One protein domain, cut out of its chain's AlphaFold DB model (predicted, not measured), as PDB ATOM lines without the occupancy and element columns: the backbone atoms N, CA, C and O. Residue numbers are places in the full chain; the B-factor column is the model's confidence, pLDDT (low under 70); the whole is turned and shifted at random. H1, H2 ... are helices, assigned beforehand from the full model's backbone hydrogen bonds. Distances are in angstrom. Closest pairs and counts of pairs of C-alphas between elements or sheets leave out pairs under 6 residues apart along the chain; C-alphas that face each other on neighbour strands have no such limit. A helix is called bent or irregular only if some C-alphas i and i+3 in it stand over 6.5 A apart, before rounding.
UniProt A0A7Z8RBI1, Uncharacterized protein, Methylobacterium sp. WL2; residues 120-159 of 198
ATOM      1  N   ALA A 120     284.937 256.779 175.460       95.19
ATOM      2  CA  ALA A 120     285.848 255.692 175.826       95.19
ATOM      3  C   ALA A 120     286.497 255.905 177.209       95.19
ATOM      4  O   ALA A 120     286.591 254.975 178.015       95.19
ATOM      5  N   GLU A 121     286.891 257.142 177.528       94.88
ATOM      6  CA  GLU A 121     287.421 257.492 178.852       94.88
ATOM      7  C   GLU A 121     286.357 257.389 179.946       94.88
ATOM      8  O   GLU A 121     286.664 256.956 181.059       94.88
ATOM      9  N   ARG A 122     285.103 257.761 179.644       94.38
ATOM     10  CA  ARG A 122     283.981 257.597 180.580       94.38
ATOM     11  C   ARG A 122     283.736 256.126 180.898       94.38
ATOM     12  O   ARG A 122     283.693 255.791 182.080       94.38
ATOM     13  N   ALA A 123     283.679 255.265 179.883       94.50
ATOM     14  CA  ALA A 123     283.532 253.821 180.066       94.50
ATOM     15  C   ALA A 123     284.677 253.239 180.913       94.50
ATOM     16  O   ALA A 123     284.432 252.571 181.913       94.50
ATOM     17  N   SER A 124     285.929 253.599 180.607       94.06
ATOM     18  CA  SER A 124     287.096 253.166 181.394       94.06
ATOM     19  C   SER A 124     287.035 253.643 182.852       94.06
ATOM     20  O   SER A 124     287.380 252.909 183.780       94.06
ATOM     21  N   HIS A 125     286.587 254.880 183.085       91.75
ATOM     22  CA  HIS A 125     286.411 255.421 184.430       91.75
ATOM     23  C   HIS A 125     285.288 254.691 185.187       91.75
ATOM     24  O   HIS A 125     285.454 254.378 186.366       91.75
ATOM     25  N   GLU A 126     284.163 254.388 184.540       92.75
ATOM     26  CA  GLU A 126     283.064 253.604 185.119       92.75
ATOM     27  C   GLU A 126     283.477 252.165 185.436       92.75
ATOM     28  O   GLU A 126     283.199 251.684 186.537       92.75
ATOM     29  N   ASP A 127     284.216 251.517 184.538       93.50
ATOM     30  CA  ASP A 127     284.786 250.184 184.740       93.50
ATOM     31  C   ASP A 127     285.766 250.162 185.914       93.50
ATOM     32  O   ASP A 127     285.712 249.258 186.758       93.50
ATOM     33  N   TRP A 128     286.617 251.187 186.032       94.50
ATOM     34  CA  TRP A 128     287.489 251.358 187.191       94.50
ATOM     35  C   TRP A 128     286.672 251.483 188.476       94.50
ATOM     36  O   TRP A 128     286.939 250.764 189.436       94.50
ATOM     37  N   HIS A 129     285.634 252.330 188.493       89.88
ATOM     38  CA  HIS A 129     284.760 252.441 189.661       89.88
ATOM     39  C   HIS A 129     284.091 251.113 189.970       89.88
ATOM     40  O   HIS A 129     284.096 250.741 191.130       89.88
ATOM     41  N   ARG A 130     283.562 250.380 188.983       86.06
ATOM     42  CA  ARG A 130     282.897 249.079 189.173       86.06
ATOM     43  C   ARG A 130     283.828 248.044 189.799       86.06
ATOM     44  O   ARG A 130     283.433 247.385 190.754       86.06
ATOM     45  N   THR A 131     285.049 247.928 189.289       88.56
ATOM     46  CA  THR A 131     286.040 246.934 189.735       88.56
ATOM     47  C   THR A 131     286.735 247.317 191.045       88.56
ATOM     48  O   THR A 131     287.118 246.438 191.811       88.56
ATOM     49  N   HIS A 132     286.867 248.616 191.333       87.31
ATOM     50  CA  HIS A 132     287.555 249.136 192.518       87.31
ATOM     51  C   HIS A 132     286.596 249.699 193.578       87.31
ATOM     52  O   HIS A 132     287.057 250.374 194.508       87.31
ATOM     53  N   LYS A 133     285.276 249.441 193.485       78.50
ATOM     54  CA  LYS A 133     284.347 249.802 194.567       78.50
ATOM     55  C   LYS A 133     284.850 249.134 195.846       78.50
ATOM     56  O   LYS A 133     284.990 247.911 195.873       78.50
ATOM     57  N   PRO A 134     285.107 249.897 196.922       79.75
ATOM     58  CA  PRO A 134     285.276 249.291 198.229       79.75
ATOM     59  C   PRO A 134     284.019 248.459 198.480       79.75
ATOM     60  O   PRO A 134     282.922 249.017 198.416       79.75
ATOM     61  N   GLY A 135     284.178 247.151 198.713       86.00
ATOM     62  CA  GLY A 135     283.051 246.245 198.961       86.00
ATOM     63  C   GLY A 135     282.115 246.784 200.043       86.00
ATOM     64  O   GLY A 135     282.467 247.722 200.767       86.00
ATOM     65  N   SER A 136     280.922 246.216 200.174       90.38
ATOM     66  CA  SER A 136     279.936 246.638 201.173       90.38
ATOM     67  C   SER A 136     280.529 246.671 202.595       90.38
ATOM     68  O   SER A 136     281.578 246.086 202.884       90.38
ATOM     69  N   ALA A 137     279.885 247.384 203.524       90.38
ATOM     70  CA  ALA A 137     280.377 247.454 204.903       90.38
ATOM     71  C   ALA A 137     280.551 246.053 205.527       90.38
ATOM     72  O   ALA A 137     281.565 245.800 206.181       90.38
ATOM     73  N   SER A 138     279.621 245.132 205.249       93.12
ATOM     74  CA  SER A 138     279.686 243.738 205.695       93.12
ATOM     75  C   SER A 138     280.825 242.963 205.028       93.12
ATOM     76  O   SER A 138     281.532 242.225 205.714       93.12
ATOM     77  N   GLU A 139     281.081 243.169 203.733       93.06
ATOM     78  CA  GLU A 139     282.225 242.567 203.036       93.06
ATOM     79  C   GLU A 139     283.554 243.042 203.617       93.06
ATOM     80  O   GLU A 139     284.424 242.219 203.897       93.06
ATOM     81  N   ARG A 140     283.704 244.348 203.872       91.88
ATOM     82  CA  ARG A 140     284.921 244.896 204.490       91.88
ATOM     83  C   ARG A 140     285.129 244.348 205.900       91.88
ATOM     84  O   ARG A 140     286.248 243.959 206.233       91.88
ATOM     85  N   ALA A 141     284.065 244.263 206.699       94.88
ATOM     86  CA  ALA A 141     284.114 243.666 208.033       94.88
ATOM     87  C   ALA A 141     284.473 242.172 207.978       94.88
ATOM     88  O   ALA A 141     285.289 241.698 208.765       94.88
ATOM     89  N   ARG A 142     283.925 241.420 207.015       95.56
ATOM     90  CA  ARG A 142     284.296 240.019 206.768       95.56
ATOM     91  C   ARG A 142     285.766 239.895 206.375       95.56
ATOM     92  O   ARG A 142     286.473 239.072 206.938       95.56
ATOM     93  N   THR A 143     286.264 240.729 205.462       93.75
ATOM     94  CA  THR A 143     287.685 240.738 205.089       93.75
ATOM     95  C   THR A 143     288.586 241.048 206.285       93.75
ATOM     96  O   THR A 143     289.648 240.438 206.401       93.75
ATOM     97  N   HIS A 144     288.181 241.954 207.180       95.75
ATOM     98  CA  HIS A 144     288.910 242.230 208.420       95.75
ATOM     99  C   HIS A 144     288.966 240.998 209.327       95.75
ATOM    100  O   HIS A 144     290.063 240.532 209.631       95.75
ATOM    101  N   ARG A 145     287.805 240.402 209.634       97.31
ATOM    102  CA  ARG A 145     287.705 239.174 210.437       97.31
ATOM    103  C   ARG A 145     288.527 238.033 209.846       97.31
ATOM    104  O   ARG A 145     289.262 237.369 210.561       97.31
ATOM    105  N   ASN A 146     288.501 237.859 208.524       97.31
ATOM    106  CA  ASN A 146     289.312 236.846 207.845       97.31
ATOM    107  C   ASN A 146     290.818 237.111 207.997       97.31
ATOM    108  O   ASN A 146     291.601 236.172 208.122       97.31
ATOM    109  N   ARG A 147     291.257 238.378 207.979       97.06
ATOM    110  CA  ARG A 147     292.665 238.730 208.227       97.06
ATOM    111  C   ARG A 147     293.056 238.464 209.677       97.06
ATOM    112  O   ARG A 147     294.170 238.005 209.902       97.06
ATOM    113  N   GLU A 148     292.176 238.744 210.630       97.38
ATOM    114  CA  GLU A 148     292.398 238.453 212.051       97.38
ATOM    115  C   GLU A 148     292.466 236.949 212.304       97.38
ATOM    116  O   GLU A 148     293.463 236.482 212.845       97.38
ATOM    117  N   ALA A 149     291.500 236.182 211.794       97.31
ATOM    118  CA  ALA A 149     291.488 234.723 211.876       97.31
ATOM    119  C   ALA A 149     292.759 234.103 211.275       97.31
ATOM    120  O   ALA A 149     293.364 233.230 211.885       97.31
ATOM    121  N   ARG A 150     293.232 234.599 210.119       97.19
ATOM    122  CA  ARG A 150     294.507 234.152 209.524       97.19
ATOM    123  C   ARG A 150     295.717 234.473 210.396       97.19
ATOM    124  O   ARG A 150     296.624 233.652 210.483       97.19
ATOM    125  N   ARG A 151     295.769 235.659 211.013       97.00
ATOM    126  CA  ARG A 151     296.861 236.017 211.936       97.00
ATOM    127  C   ARG A 151     296.838 235.133 213.177       97.00
ATOM    128  O   ARG A 151     297.896 234.684 213.595       97.00
ATOM    129  N   TRP A 152     295.652 234.877 213.719       96.06
ATOM    130  CA  TRP A 152     295.449 234.007 214.871       96.06
ATOM    131  C   TRP A 152     295.862 232.560 214.572       96.06
ATOM    132  O   TRP A 152     296.707 232.024 215.278       96.06
ATOM    133  N   LEU A 153     295.385 231.983 213.462       96.50
ATOM    134  CA  LEU A 153     295.800 230.652 212.992       96.50
ATOM    135  C   LEU A 153     297.313 230.563 212.796       96.50
ATOM    136  O   LEU A 153     297.938 229.620 213.262       96.50
ATOM    137  N   LYS A 154     297.919 231.565 212.151       95.19
ATOM    138  CA  LYS A 154     299.377 231.620 211.993       95.19
ATOM    139  C   LYS A 154     300.097 231.675 213.345       95.19
ATOM    140  O   LYS A 154     301.161 231.087 213.474       95.19
ATOM    141  N   GLY A 155     299.531 232.376 214.325       94.31
ATOM    142  CA  GLY A 155     300.035 232.403 215.697       94.31
ATOM    143  C   GLY A 155     300.054 231.013 216.321       94.31
ATOM    144  O   GLY A 155     301.106 230.592 216.778       94.31
ATOM    145  N   LEU A 156     298.938 230.282 216.242       92.50
ATOM    146  CA  LEU A 156     298.840 228.907 216.740       92.50
ATOM    147  C   LEU A 156     299.808 227.952 216.035       92.50
ATOM    148  O   LEU A 156     300.467 227.159 216.688       92.50
ATOM    149  N   MET A 157     299.920 228.042 214.707       92.19
ATOM    150  CA  MET A 157     300.831 227.184 213.937       92.19
ATOM    151  C   MET A 157     302.308 227.465 214.230       92.19
ATOM    152  O   MET A 157     303.140 226.577 214.081       92.19
ATOM    153  N   ASN A 158     302.635 228.702 214.605       91.62
ATOM    154  CA  ASN A 158     303.994 229.107 214.949       91.62
ATOM    155  C   ASN A 158     304.308 228.938 216.442       91.62
ATOM    156  O   ASN A 158     305.459 229.136 216.834       91.62
ATOM    157  N   GLU A 159     303.316 228.635 217.283       88.44
ATOM    158  CA  GLU A 159     303.546 228.328 218.690       88.44
ATOM    159  C   GLU A 159     304.283 226.987 218.748       88.44
ATOM    160  O   GLU A 159     303.793 225.971 218.254       88.44
TER     161      GLU A 159
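This is residues 120 to 159 of the 198 residues of an uncharacterized protein of Methylobacterium sp. WL2 (UniProt A0A7Z8RBI1). The long helix H2 makes one arm of a wide, open V, and the shorter helix H1, with the extended link of residues 133 to 136, makes the other, with the elbow where the link meets the first turn of H2. The two helices follow each other nearly end to end without packing on one another, and the whole is thin, with spans of 54 by 19 by 5 A. The printed part has 40 residues with two named helices, H1 then H2 along the chain, and no named strand. Its class is all helix, and it is extended, with a radius of gyration of the C-alphas of 16.7 A.

H2, residues 137 to 158, is the longest helix. H1, residues 120 to 132, is apart from H2, with no C-alpha of the one within 8 A of the other. A tight link of 4 residues joins them. Residues 120 to 134, of which 120 to 132 belong to H1, stand free. Residues 136 to 142, of which 137 to 142 belong to H2, and residues 144 to 159, of which 144 to 158 belong to H2, stand free too. In both H1 and H2, every backbone O i to N i+4 pair is within hydrogen-bond range.

H2 has 22 residues and measures 31.5 A from C-alpha 137 at (280.377, 247.454, 204.903) to C-alpha 158 at (303.994, 229.107, 214.949). H1 has 13 residues and measures 18.0 A from its first C-alpha, that of Ala 120 at (285.848, 255.692, 175.826), to its last, that of His 132. Neither helix is bent.

The two C-alphas farthest apart, those of Ala 120 and Glu 159, are 53.8 A apart and are also the first and last printed. The printed part has no cut, and it has no long link. The mean pLDDT of the printed part is 92.7, and no printed residue is under 70.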